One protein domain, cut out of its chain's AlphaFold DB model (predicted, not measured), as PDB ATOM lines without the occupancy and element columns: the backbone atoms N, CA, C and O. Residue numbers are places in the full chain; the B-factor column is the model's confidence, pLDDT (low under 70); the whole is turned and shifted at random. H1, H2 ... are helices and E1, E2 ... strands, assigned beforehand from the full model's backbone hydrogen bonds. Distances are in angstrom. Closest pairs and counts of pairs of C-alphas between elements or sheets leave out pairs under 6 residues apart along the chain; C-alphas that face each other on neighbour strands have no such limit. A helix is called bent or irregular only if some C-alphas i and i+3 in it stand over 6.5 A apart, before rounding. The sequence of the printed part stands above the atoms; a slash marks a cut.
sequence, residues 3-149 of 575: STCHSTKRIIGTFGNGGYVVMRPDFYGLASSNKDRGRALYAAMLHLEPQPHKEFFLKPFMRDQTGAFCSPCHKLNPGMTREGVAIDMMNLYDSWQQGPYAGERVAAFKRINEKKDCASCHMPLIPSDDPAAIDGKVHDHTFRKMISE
ATOM      1  N   SER A   3     181.980 125.755 158.290       73.50
ATOM      2  CA  SER A   3     182.091 125.384 159.700       73.50
ATOM      3  C   SER A   3     182.998 126.316 160.504       73.50
ATOM      4  O   SER A   3     182.657 126.602 161.642       73.50
ATOM      5  N   THR A   4     184.098 126.837 159.951       78.38
ATOM      6  CA  THR A   4     184.970 127.787 160.665       78.38
ATOM      7  C   THR A   4     184.222 129.080 160.988       78.38
ATOM      8  O   THR A   4     184.211 129.513 162.138       78.38
ATOM      9  N   CYS A   5     183.527 129.651 160.000       85.06
ATOM     10  CA  CYS A   5     182.762 130.884 160.169       85.06
ATOM     11  C   CYS A   5     181.607 130.677 161.157       85.06
ATOM     12  O   CYS A   5     181.545 131.330 162.196       85.06
ATOM     13  N   HIS A   6     180.746 129.693 160.900       88.12
ATOM     14  CA  HIS A   6     179.519 129.505 161.673       88.12
ATOM     15  C   HIS A   6     179.747 128.884 163.067       88.12
ATOM     16  O   HIS A   6     178.938 129.073 163.974       88.12
ATOM     17  N   SER A   7     180.887 128.221 163.298       87.69
ATOM     18  CA  SER A   7     181.280 127.738 164.637       87.69
ATOM     19  C   SER A   7     181.955 128.811 165.491       87.69
ATOM     20  O   SER A   7     182.259 128.559 166.658       87.69
ATOM     21  N   THR A   8     182.194 130.011 164.953       89.88
ATOM     22  CA  THR A   8     182.777 131.115 165.723       89.88
ATOM     23  C   THR A   8     181.826 131.502 166.847       89.88
ATOM     24  O   THR A   8     180.700 131.906 166.592       89.88
ATOM     25  N   LYS A   9     182.254 131.344 168.099       89.56
ATOM     26  CA  LYS A   9     181.528 131.723 169.315       89.56
ATOM     27  C   LYS A   9     181.624 133.218 169.590       89.56
ATOM     28  O   LYS A   9     180.636 133.822 169.989       89.56
ATOM     29  N   ARG A  10     182.822 133.785 169.439       89.56
ATOM     30  CA  ARG A  10     183.125 135.179 169.774       89.56
ATOM     31  C   ARG A  10     184.325 135.672 168.971       89.56
ATOM     32  O   ARG A  10     185.275 134.915 168.779       89.56
ATOM     33  N   ILE A  11     184.292 136.941 168.585       88.75
ATOM     34  CA  ILE A  11     185.428 137.683 168.027       88.75
ATOM     35  C   ILE A  11     186.195 138.339 169.178       88.75
ATOM     36  O   ILE A  11     185.584 138.922 170.071       88.75
ATOM     37  N   ILE A  12     187.520 138.185 169.208       84.62
ATOM     38  CA  ILE A  12     188.374 138.734 170.276       84.62
ATOM     39  C   ILE A  12     188.581 140.242 170.072       84.62
ATOM     40  O   ILE A  12     188.629 140.982 171.049       84.62
ATOM     41  N   GLY A  13     188.656 140.690 168.817       82.88
ATOM     42  CA  GLY A  13     188.757 142.095 168.425       82.88
ATOM     43  C   GLY A  13     188.988 142.252 166.920       82.88
ATOM     44  O   GLY A  13     189.066 141.260 166.194       82.88
ATOM     45  N   THR A  14     189.138 143.496 166.466       84.50
ATOM     46  CA  THR A  14     189.336 143.873 165.051       84.50
ATOM     47  C   THR A  14     190.808 144.004 164.652       84.50
ATOM     48  O   THR A  14     191.128 144.583 163.619       84.50
ATOM     49  N   PHE A  15     191.730 143.461 165.452       79.06
ATOM     50  CA  PHE A  15     193.167 143.481 165.150       79.06
ATOM     51  C   PHE A  15     193.547 142.535 163.997       79.06
ATOM     52  O   PHE A  15     194.583 142.715 163.364       79.06
ATOM     53  N   GLY A  16     192.712 141.531 163.705       82.62
ATOM     54  CA  GLY A  16     192.983 140.546 162.657       82.62
ATOM     55  C   GLY A  16     193.626 139.244 163.154       82.62
ATOM     56  O   GLY A  16     193.476 138.859 164.315       82.62
ATOM     57  N   ASN A  17     194.338 138.553 162.257       79.50
ATOM     58  CA  ASN A  17     195.198 137.376 162.519       79.50
ATOM     59  C   ASN A  17     194.537 136.187 163.230       79.50
ATOM     60  O   ASN A  17     195.143 135.523 164.071       79.50
ATOM     61  N   GLY A  18     193.282 135.905 162.911       84.06
ATOM     62  CA  GLY A  18     192.553 134.785 163.488       84.06
ATOM     63  C   GLY A  18     192.121 135.002 164.940       84.06
ATOM     64  O   GLY A  18     191.916 134.029 165.659       84.06
ATOM     65  N   GLY A  19     191.956 136.256 165.378       85.56
ATOM     66  CA  GLY A  19     191.418 136.621 166.692       85.56
ATOM     67  C   GLY A  19     189.946 136.235 166.913       85.56
ATOM     68  O   GLY A  19     189.094 137.102 167.101       85.56
ATOM     69  N   TYR A  20     189.626 134.941 166.918       88.56
ATOM     70  CA  TYR A  20     188.289 134.404 167.177       88.56
ATOM     71  C   TYR A  20     188.338 133.129 168.023       88.56
ATOM     72  O   TYR A  20     189.332 132.409 168.071       88.56
ATOM     73  N   VAL A  21     187.229 132.827 168.695       89.62
ATOM     74  CA  VAL A  21     187.036 131.588 169.457       89.62
ATOM     75  C   VAL A  21     186.015 130.735 168.724       89.62
ATOM     76  O   VAL A  21     184.915 131.213 168.471       89.62
ATOM     77  N   VAL A  22     186.334 129.476 168.427       88.81
ATOM     78  CA  VAL A  22     185.376 128.500 167.877       88.81
ATOM     79  C   VAL A  22     184.822 127.584 168.965       88.81
ATOM     80  O   VAL A  22     185.482 127.307 169.964       88.81
ATOM     81  N   MET A  23     183.603 127.100 168.765       86.44
ATOM     82  CA  MET A  23     182.922 126.152 169.645       86.44
ATOM     83  C   MET A  23     182.308 125.033 168.805       86.44
ATOM     84  O   MET A  23     181.913 125.261 167.666       86.44
ATOM     85  N   ARG A  24     182.211 123.821 169.359       80.31
ATOM     86  CA  ARG A  24     181.461 122.717 168.737       80.31
ATOM     87  C   ARG A  24     180.019 122.692 169.261       80.31
ATOM     88  O   ARG A  24     179.846 122.940 170.450       80.31
ATOM     89  N   PRO A  25     179.014 122.395 168.418       72.50
ATOM     90  CA  PRO A  25     177.623 122.316 168.859       72.50
ATOM     91  C   PRO A  25     177.379 121.100 169.750       72.50
ATOM     92  O   PRO A  25     177.945 120.033 169.512       72.50
ATOM     93  N   ASP A  26     176.477 121.234 170.719       69.50
ATOM     94  CA  ASP A  26     176.170 120.171 171.688       69.50
ATOM     95  C   ASP A  26     175.588 118.909 171.016       69.50
ATOM     96  O   ASP A  26     175.858 117.785 171.436       69.50
ATOM     97  N   PHE A  27     174.883 119.063 169.887       66.94
ATOM     98  CA  PHE A  27     174.319 117.958 169.097       66.94
ATOM     99  C   PHE A  27     175.297 117.332 168.087       66.94
ATOM    100  O   PHE A  27     174.911 116.441 167.322       66.94
ATOM    101  N   TYR A  28     176.569 117.758 168.077       68.12
ATOM    102  CA  TYR A  28     177.574 117.262 167.129       68.12
ATOM    103  C   TYR A  28     177.716 115.736 167.175       68.12
ATOM    104  O   TYR A  28     177.913 115.123 166.136       68.12
ATOM    105  N   GLY A  29     177.531 115.109 168.343       74.94
ATOM    106  CA  GLY A  29     177.629 113.653 168.491       74.94
ATOM    107  C   GLY A  29     176.601 112.854 167.675       74.94
ATOM    108  O   GLY A  29     176.933 111.780 167.174       74.94
ATOM    109  N   LEU A  30     175.377 113.372 167.494       81.19
ATOM    110  CA  LEU A  30     174.370 112.740 166.627       81.19
ATOM    111  C   LEU A  30     174.666 113.018 165.149       81.19
ATOM    112  O   LEU A  30     174.595 112.103 164.326       81.19
ATOM    113  N   ALA A  31     175.071 114.250 164.826       78.12
ATOM    114  CA  ALA A  31     175.449 114.649 163.471       78.12
ATOM    115  C   ALA A  31     176.676 113.877 162.943       78.12
ATOM    116  O   ALA A  31     176.727 113.516 161.770       78.12
ATOM    117  N   SER A  32     177.646 113.578 163.814       81.69
ATOM    118  CA  SER A  32     178.871 112.832 163.505       81.69
ATOM    119  C   SER A  32     178.787 111.344 163.871       81.69
ATOM    120  O   SER A  32     179.816 110.678 163.976       81.69
ATOM    121  N   SER A  33     177.587 110.815 164.135       85.94
ATOM    122  CA  SER A  33     177.398 109.409 164.501       85.94
ATOM    123  C   SER A  33     177.810 108.481 163.354       85.94
ATOM    124  O   SER A  33     177.310 108.601 162.237       85.94
ATOM    125  N   ASN A  34     178.622 107.462 163.657       87.19
ATOM    126  CA  ASN A  34     178.972 106.395 162.706       87.19
ATOM    127  C   ASN A  34     177.794 105.452 162.391       87.19
ATOM    128  O   ASN A  34     177.907 104.586 161.530       87.19
ATOM    129  N   LYS A  35     176.669 105.578 163.108       91.94
ATOM    130  CA  LYS A  35     175.440 104.809 162.874       91.94
ATOM    131  C   LYS A  35     174.430 105.653 162.101       91.94
ATOM    132  O   LYS A  35     174.089 106.747 162.557       91.94
ATOM    133  N   ASP A  36     173.865 105.095 161.030       90.81
ATOM    134  CA  ASP A  36     172.848 105.750 160.188       90.81
ATOM    135  C   ASP A  36     171.648 106.257 160.983       90.81
ATOM    136  O   ASP A  36     171.181 107.369 160.760       90.81
ATOM    137  N   ARG A  37     171.206 105.492 161.989       89.75
ATOM    138  CA  ARG A  37     170.104 105.889 162.878       89.75
ATOM    139  C   ARG A  37     170.391 107.175 163.658       89.75
ATOM    140  O   ARG A  37     169.473 107.951 163.883       89.75
ATOM    141  N   GLY A  38     171.644 107.411 164.054       87.62
ATOM    142  CA  GLY A  38     172.032 108.643 164.751       87.62
ATOM    143  C   GLY A  38     171.979 109.862 163.829       87.62
ATOM    144  O   GLY A  38     171.430 110.891 164.211       87.62
ATOM    145  N   ARG A  39     172.452 109.710 162.583       88.06
ATOM    146  CA  ARG A  39     172.368 110.763 161.556       88.06
ATOM    147  C   ARG A  39     170.923 111.047 161.143       88.06
ATOM    148  O   ARG A  39     170.547 112.206 161.008       88.06
ATOM    149  N   ALA A  40     170.102 110.006 161.006       88.75
ATOM    150  CA  ALA A  40     168.678 110.136 160.708       88.75
ATOM    151  C   ALA A  40     167.912 110.836 161.841       88.75
ATOM    152  O   ALA A  40     167.076 111.694 161.572       88.75
ATOM    153  N   LEU A  41     168.227 110.524 163.105       88.56
ATOM    154  CA  LEU A  41     167.647 111.214 164.259       88.56
ATOM    155  C   LEU A  41     168.026 112.700 164.273       88.56
ATOM    156  O   LEU A  41     167.160 113.541 164.488       88.56
ATOM    157  N   TYR A  42     169.292 113.024 163.995       87.31
ATOM    158  CA  TYR A  42     169.737 114.412 163.864       87.31
ATOM    159  C   TYR A  42     168.979 115.154 162.753       87.31
ATOM    160  O   TYR A  42     168.466 116.243 162.992       87.31
ATOM    161  N   ALA A  43     168.843 114.550 161.568       86.81
ATOM    162  CA  ALA A  43     168.077 115.137 160.468       86.81
ATOM    163  C   ALA A  43     166.602 115.362 160.846       86.81
ATOM    164  O   ALA A  43     166.062 116.437 160.602       86.81
ATOM    165  N   ALA A  44     165.962 114.391 161.504       88.12
ATOM    166  CA  ALA A  44     164.585 114.536 161.975       88.12
ATOM    167  C   ALA A  44     164.437 115.688 162.985       88.12
ATOM    168  O   ALA A  44     163.508 116.483 162.872       88.12
ATOM    169  N   MET A  45     165.373 115.820 163.930       86.00
ATOM    170  CA  MET A  45     165.389 116.930 164.889       86.00
ATOM    171  C   MET A  45     165.543 118.286 164.196       86.00
ATOM    172  O   MET A  45     164.834 119.220 164.554       86.00
ATOM    173  N   LEU A  46     166.394 118.389 163.169       85.94
ATOM    174  CA  LEU A  46     166.543 119.624 162.390       85.94
ATOM    175  C   LEU A  46     165.244 120.060 161.706       85.94
ATOM    176  O   LEU A  46     164.978 121.255 161.627       85.94
ATOM    177  N   HIS A  47     164.444 119.114 161.211       84.44
ATOM    178  CA  HIS A  47     163.166 119.432 160.572       84.44
ATOM    179  C   HIS A  47     162.056 119.760 161.578       84.44
ATOM    180  O   HIS A  47     161.199 120.585 161.277       84.44
ATOM    181  N   LEU A  48     162.064 119.126 162.756       88.31
ATOM    182  CA  LEU A  48     161.050 119.336 163.793       88.31
ATOM    183  C   LEU A  48     161.284 120.622 164.595       88.31
ATOM    184  O   LEU A  48     160.341 121.364 164.851       88.31
ATOM    185  N   GLU A  49     162.532 120.890 164.979       86.56
ATOM    186  CA  GLU A  49     162.918 122.042 165.792       86.56
ATOM    187  C   GLU A  49     164.249 122.626 165.274       86.56
ATOM    188  O   GLU A  49     165.322 122.364 165.821       86.56
ATOM    189  N   PRO A  50     164.222 123.428 164.193       84.81
ATOM    190  CA  PRO A  50     165.439 123.974 163.587       84.81
ATOM    191  C   PRO A  50     166.109 125.074 164.423       84.81
ATOM    192  O   PRO A  50     167.245 125.457 164.133       84.81
ATOM    193  N   GLN A  51     165.419 125.628 165.424       84.81
ATOM    194  CA  GLN A  51     165.854 126.835 166.128       84.81
ATOM    195  C   GLN A  51     167.211 126.678 166.847       84.81
ATOM    196  O   GLN A  51     168.084 127.512 166.598       84.81
ATOM    197  N   PRO A  52     167.483 125.599 167.613       83.94
ATOM    198  CA  PRO A  52     168.791 125.393 168.243       83.94
ATOM    199  C   PRO A  52     169.944 125.317 167.234       83.94
ATOM    200  O   PRO A  52     171.048 125.798 167.492       83.94
ATOM    201  N   HIS A  53     169.696 124.744 166.050       84.38
ATOM    202  CA  HIS A  53     170.685 124.706 164.974       84.38
ATOM    203  C   HIS A  53     170.939 126.107 164.398       84.38
ATOM    204  O   HIS A  53     172.094 126.510 164.242       84.38
ATOM    205  N   LYS A  54     169.871 126.869 164.123       84.19
ATOM    206  CA  LYS A  54     169.961 128.240 163.599       84.19
ATOM    207  C   LYS A  54     170.708 129.167 164.557       84.19
ATOM    208  O   LYS A  54     171.615 129.868 164.122       84.19
ATOM    209  N   GLU A  55     170.378 129.149 165.843       84.38
ATOM    210  CA  GLU A  55     171.010 130.014 166.849       84.38
ATOM    211  C   GLU A  55     172.491 129.692 167.055       84.38
ATOM    212  O   GLU A  55     173.313 130.597 167.221       84.38
ATOM    213  N   PHE A  56     172.862 128.410 166.988       85.44
ATOM    214  CA  PHE A  56     174.259 128.011 167.113       85.44
ATOM    215  C   PHE A  56     175.109 128.523 165.942       85.44
ATOM    216  O   PHE A  56     176.194 129.084 166.152       85.44
ATOM    217  N   PHE A  57     174.634 128.323 164.710       85.62
ATOM    218  CA  PHE A  57     175.411 128.606 163.502       85.62
ATOM    219  C   PHE A  57     175.244 130.036 162.975       85.62
ATOM    220  O   PHE A  57     176.103 130.497 162.228       85.62
ATOM    221  N   LEU A  58     174.205 130.769 163.379       87.62
ATOM    222  CA  LEU A  58     173.947 132.128 162.905       87.62
ATOM    223  C   LEU A  58     173.722 133.096 164.069       87.62
ATOM    224  O   LEU A  58     172.597 133.419 164.459       87.62
ATOM    225  N   LYS A  59     174.842 133.569 164.618       89.38
ATOM    226  CA  LYS A  59     174.887 134.442 165.796       89.38
ATOM    227  C   LYS A  59     174.594 135.904 165.425       89.38
ATOM    228  O   LYS A  59     174.915 136.298 164.304       89.38
ATOM    229  N   PRO A  60     174.068 136.735 166.349       89.69
ATOM    230  CA  PRO A  60     173.723 138.134 166.060       89.69
ATOM    231  C   PRO A  60     174.866 138.943 165.431       89.69
ATOM    232  O   PRO A  60     174.680 139.568 164.394       89.69
ATOM    233  N   PHE A  61     176.098 138.812 165.941       89.00
ATOM    234  CA  PHE A  61     177.259 139.543 165.410       89.00
ATOM    235  C   PHE A  61     177.608 139.216 163.946       89.00
ATOM    236  O   PHE A  61     178.327 139.984 163.316       89.00
ATOM    237  N   MET A  62     177.123 138.099 163.390       89.75
ATOM    238  CA  MET A  62     177.309 137.768 161.970       89.75
ATOM    239  C   MET A  62     176.396 138.593 161.053       89.75
ATOM    240  O   MET A  62     176.627 138.605 159.850       89.75
ATOM    241  N   ARG A  63     175.362 139.237 161.614       85.50
ATOM    242  CA  ARG A  63     174.436 140.142 160.920       85.50
ATOM    243  C   ARG A  63     174.679 141.595 161.327       85.50
ATOM    244  O   ARG A  63     174.789 142.468 160.481       85.50
ATOM    245  N   ASP A  64     174.813 141.834 162.629       86.06
ATOM    246  CA  ASP A  64     174.862 143.191 163.188       86.06
ATOM    247  C   ASP A  64     176.279 143.785 163.145       86.06
ATOM    248  O   ASP A  64     176.468 144.999 163.200       86.06
ATOM    249  N   GLN A  65     177.304 142.927 163.069       87.81
ATOM    250  CA  GLN A  65     178.720 143.305 163.122       87.81
ATOM    251  C   GLN A  65     179.542 142.571 162.053       87.81
ATOM    252  O   GLN A  65     180.710 142.244 162.273       87.81
ATOM    253  N   THR A  66     178.953 142.324 160.879       89.88
ATOM    254  CA  THR A  66     179.547 141.540 159.782       89.88
ATOM    255  C   THR A  66     180.983 141.952 159.449       89.88
ATOM    256  O   THR A  66     181.855 141.100 159.301       89.88
ATOM    257  N   GLY A  67     181.274 143.258 159.384       88.38
ATOM    258  CA  GLY A  67     182.634 143.747 159.132       88.38
ATOM    259  C   GLY A  67     183.631 143.282 160.202       88.38
ATOM    260  O   GLY A  67     184.672 142.710 159.875       88.38
ATOM    261  N   ALA A  68     183.286 143.452 161.482       88.19
ATOM    262  CA  ALA A  68     184.115 142.993 162.595       88.19
ATOM    263  C   ALA A  68     184.220 141.460 162.623       88.19
ATOM    264  O   ALA A  68     185.292 140.935 162.914       88.19
ATOM    265  N   PHE A  69     183.156 140.743 162.250       91.31
ATOM    266  CA  PHE A  69     183.156 139.289 162.089       91.31
ATOM    267  C   PHE A  69     184.135 138.806 161.008       91.31
ATOM    268  O   PHE A  69     184.820 137.805 161.210       91.31
ATOM    269  N   CYS A  70     184.249 139.527 159.890       89.06
ATOM    270  CA  CYS A  70     185.194 139.220 158.815       89.06
ATOM    271  C   CYS A  70     186.643 139.625 159.146       89.06
ATOM    272  O   CYS A  70     187.584 139.033 158.607       89.06
ATOM    273  N   SER A  71     186.839 140.610 160.031       87.50
ATOM    274  CA  SER A  71     188.155 141.195 160.323       87.50
ATOM    275  C   SER A  71     189.239 140.194 160.756       87.50
ATOM    276  O   SER A  71     190.352 140.327 160.258       87.50
ATOM    277  N   PRO A  72     188.988 139.128 161.550       86.56
ATOM    278  CA  PRO A  72     190.050 138.203 161.940       86.56
ATOM    279  C   PRO A  72     190.730 137.505 160.760       86.56
ATOM    280  O   PRO A  72     191.887 137.118 160.871       86.56
ATOM    281  N   CYS A  73     190.024 137.324 159.644       83.62
ATOM    282  CA  CYS A  73     190.557 136.656 158.456       83.62
ATOM    283  C   CYS A  73     190.960 137.652 157.359       83.62
ATOM    284  O   CYS A  73     191.919 137.399 156.635       83.62
ATOM    285  N   HIS A  74     190.238 138.771 157.235       81.94
ATOM    286  CA  HIS A  74     190.427 139.774 156.173       81.94
ATOM    287  C   HIS A  74     191.246 141.000 156.603       81.94
ATOM    288  O   HIS A  74     191.430 141.938 155.822       81.94
ATOM    289  N   LYS A  75     191.756 140.966 157.836       81.25
ATOM    290  CA  LYS A  75     192.827 141.816 158.337       81.25
ATOM    291  C   LYS A  75     193.986 140.924 158.775       81.25
ATOM    292  O   LYS A  75     193.900 140.177 159.750       81.25
ATOM    293  N   LEU A  76     195.056 140.965 157.999       73.56
ATOM    294  CA  LEU A  76     196.308 140.280 158.246       73.56
ATOM    295  C   LEU A  76     197.317 141.345 158.654       73.56
ATOM    296  O   LEU A  76     197.900 142.028 157.817       73.56
ATOM    297  N   ASN A  77     197.492 141.482 159.959       66.75
ATOM    298  CA  ASN A  77     198.458 142.383 160.557       66.75
ATOM    299  C   ASN A  77     199.528 141.504 161.216       66.75
ATOM    300  O   ASN A  77     199.417 141.246 162.412       66.75
ATOM    301  N   PRO A  78     200.514 140.961 160.476       53.25
ATOM    302  CA  PRO A  78     201.358 139.847 160.929       53.25
ATOM    303  C   PRO A  78     202.141 140.104 162.227       53.25
ATOM    304  O   PRO A  78     202.782 139.188 162.734       53.25
ATOM    305  N   GLY A  79     202.088 141.308 162.799       50.53
ATOM    306  CA  GLY A  79     202.651 141.633 164.102       50.53
ATOM    307  C   GLY A  79     204.154 141.850 164.016       50.53
ATOM    308  O   GLY A  79     204.609 142.881 164.487       50.53
ATOM    309  N   MET A  80     204.884 140.930 163.375       43.75
ATOM    310  CA  MET A  80     206.294 140.993 162.973       43.75
ATOM    311  C   MET A  80     206.549 139.924 161.894       43.75
ATOM    312  O   MET A  80     206.042 138.803 161.996       43.75
ATOM    313  N   THR A  81     207.366 140.205 160.876       47.50
ATOM    314  CA  THR A  81     208.050 139.122 160.150       47.50
ATOM    315  C   THR A  81     209.158 138.532 161.035       47.50
ATOM    316  O   THR A  81     209.504 139.081 162.079       47.50
ATOM    317  N   ARG A  82     209.751 137.404 160.624       40.19
ATOM    318  CA  ARG A  82     210.875 136.755 161.331       40.19
ATOM    319  C   ARG A  82     212.083 137.688 161.566       40.19
ATOM    320  O   ARG A  82     212.915 137.374 162.409       40.19
ATOM    321  N   GLU A  83     212.155 138.804 160.844       45.47
ATOM    322  CA  GLU A  83     213.246 139.788 160.863       45.47
ATOM    323  C   GLU A  83     212.872 141.086 161.604       45.47
ATOM    324  O   GLU A  83     213.631 142.045 161.592       45.47
ATOM    325  N   GLY A  84     211.722 141.125 162.289       41.97
ATOM    326  CA  GLY A  84     211.345 142.248 163.159       41.97
ATOM    327  C   GLY A  84     210.638 143.408 162.461       41.97
ATOM    328  O   GLY A  84     210.151 144.298 163.147       41.97
ATOM    329  N   VAL A  85     210.486 143.371 161.136       42.50
ATOM    330  CA  VAL A  85     209.711 144.378 160.400       42.50
ATOM    331  C   VAL A  85     208.290 143.892 160.187       42.50
ATOM    332  O   VAL A  85     208.079 142.759 159.740       42.50
ATOM    333  N   ALA A  86     207.298 144.730 160.484       51.59
ATOM    334  CA  ALA A  86     205.926 144.431 160.105       51.59
ATOM    335  C   ALA A  86     205.538 145.096 158.782       51.59
ATOM    336  O   ALA A  86     205.783 146.270 158.537       51.59
ATOM    337  N   ILE A  87     204.875 144.310 157.946       54.66
ATOM    338  CA  ILE A  87     204.268 144.751 156.698       54.66
ATOM    339  C   ILE A  87     202.772 144.630 156.914       54.66
ATOM    340  O   ILE A  87     202.295 143.523 157.172       54.66
ATOM    341  N   ASP A  88     202.043 145.744 156.845       51.47
ATOM    342  CA  ASP A  88     200.582 145.687 156.851       51.47
ATOM    343  C   ASP A  88     200.152 144.918 155.599       51.47
ATOM    344  O   ASP A  88     200.396 145.358 154.469       51.47
ATOM    345  N   MET A  89     199.658 143.695 155.809       64.31
ATOM    346  CA  MET A  89     199.371 142.787 154.717       64.31
ATOM    347  C   MET A  89     197.979 143.104 154.161       64.31
ATOM    348  O   MET A  89     197.703 144.210 153.704       64.31
ATOM    349  N   MET A  90     197.091 142.119 154.095       71.50
ATOM    350  CA  MET A  90     195.731 142.356 153.637       71.50
ATOM    351  C   MET A  90     194.973 143.090 154.746       71.50
ATOM    352  O   MET A  90     194.669 142.470 155.754       71.50
ATOM    353  N   ASN A  91     194.643 144.368 154.567       75.56
ATOM    354  CA  ASN A  91     193.827 145.134 155.516       75.56
ATOM    355  C   ASN A  91     192.566 145.685 154.831       75.56
ATOM    356  O   ASN A  91     192.459 146.868 154.503       75.56
ATOM    357  N   LEU A  92     191.612 144.790 154.557       80.56
ATOM    358  CA  LEU A  92     190.361 145.149 153.877       80.56
ATOM    359  C   LEU A  92     189.349 145.777 154.841       80.56
ATOM    360  O   LEU A  92     188.549 146.613 154.430       80.56
ATOM    361  N   TYR A  93     189.390 145.385 156.117       85.06
ATOM    362  CA  TYR A  93     188.436 145.843 157.125       85.06
ATOM    363  C   TYR A  93     188.597 147.330 157.450       85.06
ATOM    364  O   TYR A  93     187.620 148.069 157.350       85.06
ATOM    365  N   ASP A  94     189.811 147.783 157.785       80.44
ATOM    366  CA  ASP A  94     190.040 149.197 158.116       80.44
ATOM    367  C   ASP A  94     189.771 150.088 156.902       80.44
ATOM    368  O   ASP A  94     189.177 151.157 157.014       80.44
ATOM    369  N   SER A  95     190.143 149.598 155.718       80.56
ATOM    370  CA  SER A  95     189.840 150.257 154.455       80.56
ATOM    371  C   SER A  95     188.342 150.441 154.242       80.56
ATOM    372  O   SER A  95     187.894 151.547 153.947       80.56
ATOM    373  N   TRP A  96     187.560 149.376 154.438       86.75
ATOM    374  CA  TRP A  96     186.107 149.450 154.344       86.75
ATOM    375  C   TRP A  96     185.511 150.396 155.365       86.75
ATOM    376  O   TRP A  96     184.655 151.205 155.007       86.75
ATOM    377  N   GLN A  97     186.011 150.356 156.597       84.62
ATOM    378  CA  GLN A  97     185.564 151.244 157.656       84.62
ATOM    379  C   GLN A  97     185.741 152.721 157.288       84.62
ATOM    380  O   GLN A  97     184.878 153.515 157.627       84.62
ATOM    381  N   GLN A  98     186.795 153.099 156.568       78.25
ATOM    382  CA  GLN A  98     187.003 154.485 156.123       78.25
ATOM    383  C   GLN A  98     186.192 154.858 154.869       78.25
ATOM    384  O   GLN A  98     186.051 156.038 154.537       78.25
ATOM    385  N   GLY A  99     185.677 153.866 154.144       82.31
ATOM    386  CA  GLY A  99     184.955 154.062 152.896       82.31
ATOM    387  C   GLY A  99     183.499 154.488 153.082       82.31
ATOM    388  O   GLY A  99     182.895 154.244 154.126       82.31
ATOM    389  N   PRO A 100     182.867 155.034 152.025       83.38
ATOM    390  CA  PRO A 100     181.463 155.453 152.069       83.38
ATOM    391  C   PRO A 100     180.494 154.306 152.376       83.38
ATOM    392  O   PRO A 100     179.343 154.547 152.710       83.38
ATOM    393  N   TYR A 101     180.928 153.054 152.222       86.88
ATOM    394  CA  TYR A 101     180.095 151.870 152.398       86.88
ATOM    395  C   TYR A 101     179.868 151.481 153.852       86.88
ATOM    396  O   TYR A 101     178.817 150.930 154.167       86.88
ATOM    397  N   ALA A 102     180.787 151.830 154.751       85.31
ATOM    398  CA  ALA A 102     180.656 151.519 156.168       85.31
ATOM    399  C   ALA A 102     179.686 152.441 156.929       85.31
ATOM    400  O   ALA A 102     179.536 152.264 158.142       85.31
ATOM    401  N   GLY A 103     179.028 153.376 156.237       81.62
ATOM    402  CA  GLY A 103     178.115 154.368 156.798       81.62
ATOM    403  C   GLY A 103     178.547 155.788 156.440       81.62
ATOM    404  O   GLY A 103     179.253 156.012 155.455       81.62
ATOM    405  N   GLU A 104     178.129 156.755 157.246       77.12
ATOM    406  CA  GLU A 104     178.571 158.140 157.103       77.12
ATOM    407  C   GLU A 104     180.015 158.258 157.589       77.12
ATOM    408  O   GLU A 104     180.301 158.062 158.765       77.12
ATOM    409  N   ARG A 105     180.940 158.527 156.660       83.88
ATOM    410  CA  ARG A 105     182.373 158.667 156.948       83.88
ATOM    411  C   ARG A 105     182.878 160.032 156.540       83.88
ATOM    412  O   ARG A 105     182.643 160.460 155.408       83.88
ATOM    413  N   VAL A 106     183.629 160.683 157.423       84.25
ATOM    414  CA  VAL A 106     184.083 162.065 157.214       84.25
ATOM    415  C   VAL A 106     185.066 162.196 156.049       84.25
ATOM    416  O   VAL A 106     185.076 163.204 155.343       84.25
ATOM    417  N   ALA A 107     185.857 161.152 155.784       73.62
ATOM    418  CA  ALA A 107     186.820 161.134 154.684       73.62
ATOM    419  C   ALA A 107     186.172 160.927 153.304       73.62
ATOM    420  O   ALA A 107     186.714 161.374 152.283       73.62
ATOM    421  N   ALA A 108     185.002 160.289 153.242       73.19
ATOM    422  CA  ALA A 108     184.379 159.919 151.982       73.19
ATOM    423  C   ALA A 108     183.874 161.152 151.204       73.19
ATOM    424  O   ALA A 108     183.284 162.078 151.753       73.19
ATOM    425  N   PHE A 109     184.092 161.183 149.884       69.31
ATOM    426  CA  PHE A 109     183.497 162.191 148.981       69.31
ATOM    427  C   PHE A 109     182.054 161.848 148.570       69.31
ATOM    428  O   PHE A 109     181.417 162.583 147.812       69.31
ATOM    429  N   LYS A 110     181.549 160.704 149.035       76.25
ATOM    430  CA  LYS A 110     180.241 160.138 148.722       76.25
ATOM    431  C   LYS A 110     179.545 159.797 150.034       76.25
ATOM    432  O   LYS A 110     180.135 159.139 150.880       76.25
ATOM    433  N   ARG A 111     178.286 160.204 150.161       76.25
ATOM    434  CA  ARG A 111     177.361 159.701 151.181       76.25
ATOM    435  C   ARG A 111     176.466 158.657 150.522       76.25
ATOM    436  O   ARG A 111     176.069 158.841 149.367       76.25
ATOM    437  N   ILE A 112     176.183 157.566 151.222       75.94
ATOM    438  CA  ILE A 112     175.188 156.578 150.800       75.94
ATOM    439  C   ILE A 112     174.064 156.533 151.829       75.94
ATOM    440  O   ILE A 112     174.295 156.792 153.005       75.94
ATOM    441  N   ASN A 113     172.859 156.202 151.374       70.12
ATOM    442  CA  ASN A 113     171.671 156.212 152.229       70.12
ATOM    443  C   ASN A 113     171.561 154.961 153.113       70.12
ATOM    444  O   ASN A 113     170.846 154.978 154.105       70.12
ATOM    445  N   GLU A 114     172.244 153.876 152.746       79.31
ATOM    446  CA  GLU A 114     172.178 152.600 153.454       79.31
ATOM    447  C   GLU A 114     173.579 151.995 153.550       79.31
ATOM    448  O   GLU A 114     174.260 151.824 152.533       79.31
ATOM    449  N   LYS A 115     174.009 151.689 154.779       84.44
ATOM    450  CA  LYS A 115     175.290 151.036 155.061       84.44
ATOM    451  C   LYS A 115     175.349 149.682 154.355       84.44
ATOM    452  O   LYS A 115     174.419 148.888 154.435       84.44
ATOM    453  N   LYS A 116     176.477 149.401 153.709       87.50
ATOM    454  CA  LYS A 116     176.773 148.110 153.085       87.50
ATOM    455  C   LYS A 116     177.911 147.434 153.825       87.50
ATOM    456  O   LYS A 116     178.962 148.036 154.034       87.50
ATOM    457  N   ASP A 117     177.723 146.176 154.192       87.44
ATOM    458  CA  ASP A 117     178.755 145.365 154.832       87.44
ATOM    459  C   ASP A 117     179.426 144.389 153.854       87.44
ATOM    460  O   ASP A 117     179.065 144.291 152.675       87.44
ATOM    461  N   CYS A 118     180.410 143.640 154.354       87.19
ATOM    462  CA  CYS A 118     181.127 142.647 153.562       87.19
ATOM    463  C   CYS A 118     180.190 141.590 152.952       87.19
ATOM    464  O   CYS A 118     180.409 141.182 151.812       87.19
ATOM    465  N   ALA A 119     179.141 141.161 153.663       86.94
ATOM    466  CA  ALA A 119     178.211 140.145 153.168       86.94
ATOM    467  C   ALA A 119     177.321 140.690 152.045       86.94
ATOM    468  O   ALA A 119     177.099 140.002 151.053       86.94
ATOM    469  N   SER A 120     176.882 141.946 152.126       84.44
ATOM    470  CA  SER A 120     176.084 142.583 151.076       84.44
ATOM    471  C   SER A 120     176.827 142.660 149.732       84.44
ATOM    472  O   SER A 120     176.212 142.536 148.668       84.44
ATOM    473  N   CYS A 121     178.158 142.804 149.770       82.75
ATOM    474  CA  CYS A 121     179.006 142.839 148.581       82.75
ATOM    475  C   CYS A 121     179.489 141.448 148.141       82.75
ATOM    476  O   CYS A 121     179.393 141.136 146.954       82.75
ATOM    477  N   HIS A 122     179.988 140.613 149.060       83.81
ATOM    478  CA  HIS A 122     180.653 139.341 148.736       83.81
ATOM    479  C   HIS A 122     179.766 138.097 148.870       83.81
ATOM    480  O   HIS A 122     180.136 137.045 148.351       83.81
ATOM    481  N   MET A 123     178.604 138.211 149.515       87.25
ATOM    482  CA  MET A 123     177.616 137.140 149.688       87.25
ATOM    483  C   MET A 123     176.208 137.621 149.279       87.25
ATOM    484  O   MET A 123     175.278 137.578 150.091       87.25
ATOM    485  N   PRO A 124     176.012 138.131 148.046       85.94
ATOM    486  CA  PRO A 124     174.710 138.639 147.618       85.94
ATOM    487  C   PRO A 124     173.633 137.549 147.683       85.94
ATOM    488  O   PRO A 124     173.926 136.361 147.568       85.94
ATOM    489  N   LEU A 125     172.373 137.952 147.840       87.75
ATOM    490  CA  LEU A 125     171.250 137.017 147.802       87.75
ATOM    491  C   LEU A 125     171.078 136.434 146.393       87.75
ATOM    492  O   LEU A 125     170.945 137.182 145.421       87.75
ATOM    493  N   ILE A 126     171.021 135.108 146.302       88.88
ATOM    494  CA  ILE A 126     170.775 134.351 145.072       88.88
ATOM    495  C   ILE A 126     169.527 133.470 145.226       88.88
ATOM    496  O   ILE A 126     169.243 133.025 146.342       88.88
ATOM    497  N   PRO A 127     168.771 133.216 144.141       93.25
ATOM    498  CA  PRO A 127     167.652 132.278 144.171       93.25
ATOM    499  C   PRO A 127     168.091 130.885 144.628       93.25
ATOM    500  O   PRO A 127     169.153 130.407 144.223       93.25
ATOM    501  N   SER A 128     167.284 130.240 145.465       90.31
ATOM    502  CA  SER A 128     167.547 128.886 145.944       90.31
ATOM    503  C   SER A 128     166.269 128.201 146.413       90.31
ATOM    504  O   SER A 128     165.428 128.826 147.056       90.31
ATOM    505  N   ASP A 129     166.190 126.899 146.141       90.81
ATOM    506  CA  ASP A 129     165.141 126.005 146.640       90.81
ATOM    507  C   ASP A 129     165.530 125.339 147.978       90.81
ATOM    508  O   ASP A 129     164.887 124.385 148.418       90.81
ATOM    509  N   ASP A 130     166.611 125.798 148.623       84.12
ATOM    510  CA  ASP A 130     167.042 125.283 149.923       84.12
ATOM    511  C   ASP A 130     165.962 125.540 150.997       84.12
ATOM    512  O   ASP A 130     165.422 126.646 151.064       84.12
ATOM    513  N   PRO A 131     165.649 124.577 151.885       78.06
ATOM    514  CA  PRO A 131     164.671 124.775 152.959       78.06
ATOM    515  C   PRO A 131     164.987 125.931 153.926       78.06
ATOM    516  O   PRO A 131     164.101 126.381 154.655       78.06
ATOM    517  N   ALA A 132     166.237 126.394 153.980       76.69
ATOM    518  CA  ALA A 132     166.665 127.558 154.748       76.69
ATOM    519  C   ALA A 132     166.531 128.888 153.983       76.69
ATOM    520  O   ALA A 132     166.832 129.938 154.557       76.69
ATOM    521  N   ALA A 133     166.089 128.865 152.719       86.69
ATOM    522  CA  ALA A 133     165.864 130.058 151.919       86.69
ATOM    523  C   ALA A 133     164.760 130.936 152.523       86.69
ATOM    524  O   ALA A 133     163.682 130.466 152.888       86.69
ATOM    525  N   ILE A 134     165.029 132.237 152.602       84.69
ATOM    526  CA  ILE A 134     164.062 133.251 153.024       84.69
ATOM    527  C   ILE A 134     163.606 133.961 151.753       84.69
ATOM    528  O   ILE A 134     164.438 134.427 150.974       84.69
ATOM    529  N   ASP A 135     162.297 133.969 151.502       92.19
ATOM    530  CA  ASP A 135     161.694 134.501 150.273       92.19
ATOM    531  C   ASP A 135     162.312 133.912 148.987       92.19
ATOM    532  O   ASP A 135     162.534 134.608 147.992       92.19
ATOM    533  N   GLY A 136     162.634 132.611 149.024       93.06
ATOM    534  CA  GLY A 136     163.240 131.876 147.906       93.06
ATOM    535  C   GLY A 136     164.695 132.256 147.613       93.06
ATOM    536  O   GLY A 136     165.181 132.013 146.508       93.06
ATOM    537  N   LYS A 137     165.391 132.899 148.563       93.38
ATOM    538  CA  LYS A 137     166.787 133.325 148.406       93.38
ATOM    539  C   LYS A 137     167.672 132.910 149.579       93.38
ATOM    540  O   LYS A 137     167.234 132.842 150.726       93.38
ATOM    541  N   VAL A 138     168.953 132.707 149.284       89.50
ATOM    542  CA  VAL A 138     170.030 132.495 150.265       89.50
ATOM    543  C   VAL A 138     171.219 133.384 149.932       89.50
ATOM    544  O   VAL A 138     171.400 133.789 148.786       89.50
ATOM    545  N   HIS A 139     172.054 133.685 150.923       86.94
ATOM    546  CA  HIS A 139     173.329 134.352 150.671       86.94
ATOM    547  C   HIS A 139     174.266 133.448 149.860       86.94
ATOM    548  O   HIS A 139     174.391 132.254 150.149       86.94
ATOM    549  N   ASP A 140     174.944 134.014 148.864       85.56
ATOM    550  CA  ASP A 140     175.914 133.291 148.045       85.56
ATOM    551  C   ASP A 140     177.167 132.917 148.858       85.56
ATOM    552  O   ASP A 140     178.011 133.758 149.159       85.56
ATOM    553  N   HIS A 141     177.304 131.631 149.187       84.50
ATOM    554  CA  HIS A 141     178.475 131.066 149.870       84.50
ATOM    555  C   HIS A 141     179.532 130.524 148.897       84.50
ATOM    556  O   HIS A 141     180.546 129.977 149.332       84.50
ATOM    557  N   THR A 142     179.313 130.650 147.583       74.44
ATOM    558  CA  THR A 142     180.358 130.375 146.586       74.44
ATOM    559  C   THR A 142     181.348 131.531 146.485       74.44
ATOM    560  O   THR A 142     182.425 131.357 145.920       74.44
ATOM    561  N   PHE A 143     180.998 132.695 147.050       69.12
ATOM    562  CA  PHE A 143     181.797 133.912 147.009       69.12
ATOM    563  C   PHE A 143     182.251 134.239 145.579       69.12
ATOM    564  O   PHE A 143     183.386 134.661 145.364       69.12
ATOM    565  N   ARG A 144     181.386 134.050 144.568       59.25
ATOM    566  CA  ARG A 144     181.736 134.301 143.154       59.25
ATOM    567  C   ARG A 144     182.233 135.731 142.919       59.25
ATOM    568  O   ARG A 144     183.137 135.938 142.119       59.25
ATOM    569  N   LYS A 145     181.720 136.701 143.685       52.84
ATOM    570  CA  LYS A 145     182.207 138.095 143.717       52.84
ATOM    571  C   LYS A 145     183.549 138.304 144.446       52.84
ATOM    572  O   LYS A 145     184.095 139.394 144.379       52.84
ATOM    573  N   MET A 146     184.058 137.309 145.172       49.06
ATOM    574  CA  MET A 146     185.370 137.306 145.844       49.06
ATOM    575  C   MET A 146     186.432 136.576 145.010       49.06
ATOM    576  O   MET A 146     187.584 136.996 144.984       49.06
ATOM    577  N   ILE A 147     186.053 135.512 144.287       42.84
ATOM    578  CA  ILE A 147     186.951 134.759 143.385       42.84
ATOM    579  C   ILE A 147     187.468 135.650 142.233       42.84
ATOM    580  O   ILE A 147     188.516 135.382 141.653       42.84
ATOM    581  N   SER A 148     186.801 136.774 141.946       41.75
ATOM    582  CA  SER A 148     187.322 137.810 141.044       41.75
ATOM    583  C   SER A 148     188.542 138.563 141.589       41.75
ATOM    584  O   SER A 148     189.304 139.126 140.805       41.75
ATOM    585  N   GLU A 149     188.775 138.551 142.906       39.19
ATOM    586  CA  GLU A 149     189.945 139.167 143.538       39.19
ATOM    587  C   GLU A 149     190.969 138.161 144.076       39.19
ATOM    588  O   GLU A 149     192.148 138.505 144.208       39.19
TER     589      GLU A 149
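This is residues 3 to 149 of the 575 residues of the protein "Tetratricopeptide repeat protein" of Bacteroidetes bacterium (UniProt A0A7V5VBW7). The model is a loose string of short helices and two small strand hairpins, with H6 near the middle, where H7 and H8 pack on H6 and the hairpin E1 and E2 lies near it, while the second hairpin, E3 and E4, is apart from H6. At one end H2 and H3 make a corner far from the rest, with H4 between them and the middle; on another side H8 leads to the second hairpin, E3 and E4, and to H9, while two long loops, residues 75 to 91 and 99 to 117, have no named element. The printed part has 147 residues, with nine named helices and four named strands in the order H1 E1 E2 H2 H3 H4 H5 H6 H7 H8 E3 E4 H9. Under half of the residues are in named elements; of those 70, helices hold 57 and strands 13, so the class is mostly helix, and both two-strand sheets, E1 - E2 and E3 - E4, are antiparallel. The whole is loose, with a radius of gyration of the C-alphas of 18.8 A, and spans 56 by 43 by 26 A.

H1, residues 3 to 6, is close to but not clearly touching H4, residues 51 to 57; their closest C-alphas, of His 6 and Phe 57, are 4.6 A apart. E1, residues 8 to 11, and E2, residues 20 to 22, form an antiparallel hairpin at 164 degrees, with N 9 and O 21 at 2.7 A and N 21 and O 10 at 2.9 A, within hydrogen-bond range. H2, residues 28 to 31, touches H3, residues 36 to 48, which touches H2 with residues 38 to 43 alone; the closest C-alphas, of Leu 30 and Gly 38, are 5.1 A apart. H3 and H4 are close but not clearly touching, the C-alphas of Leu 46 and His 53 being 7.0 A apart, and stand about perpendicular at 73 degrees, only just past steep. H5, residues 61 to 64, is close to but not clearly touching H6, residues 66 to 74, with C-alphas of Met 62 and Phe 69 at 6.0 A. The closest C-alphas of E1 and H6, of Ile 11 and Phe 69, are 6.6 A apart. H6 is irregular, but only just, with C-alphas 69 and 72 at 7.0 A, and its line is a rough one. H6 and H7, residues 92 to 98, touch as a helical hairpin, at a steep tilt of 42 degrees, opposite ways; the closest C-alphas, of Ser 71 and Tyr 93, are 5.6 A apart. H8, residues 118 to 122, touches H6, with C-alphas of Gly 67 and Cys 118 at 5.9 A. E3, residues 125 to 127, and E4, residues 137 to 139, form an antiparallel hairpin at 139 degrees, with N 126 and O 138 at 2.8 A, within hydrogen-bond range. H9, residues 144 to 147, touches H8; the closest C-alphas, of His 122 and Lys 145, are 5.4 A apart. Every O i to N i+4 pair is within range in H3, H4, H7 and H8, and 3 of 5 in H6; H1, H2, H5 and H9 are too short for such a pair.

H1 begins at C-alpha 3, (182.091, 125.384, 159.700). H3 is the longest helix, 18.4 A from C-alpha 36 at (172.848, 105.750, 160.188) to C-alpha 48; H6 is 11.6 A, H7 10.2 A and H4 10.1 A long. E1 is 7.4 A long, E2 6.6 A, and E3 and E4 7.0 A each. H9 ends at C-alpha 147, (186.951, 134.759, 143.385).

The two C-alphas farthest apart, of Lys 35 and Phe 109, are 59.6 A apart. The printed part has no cut. The links H6 to H7 and H7 to H8 are long. The mean pLDDT of the printed part is 79.5, and it is under 70 at residues 26 to 28, 77 to 89, 109 and 143 to 149.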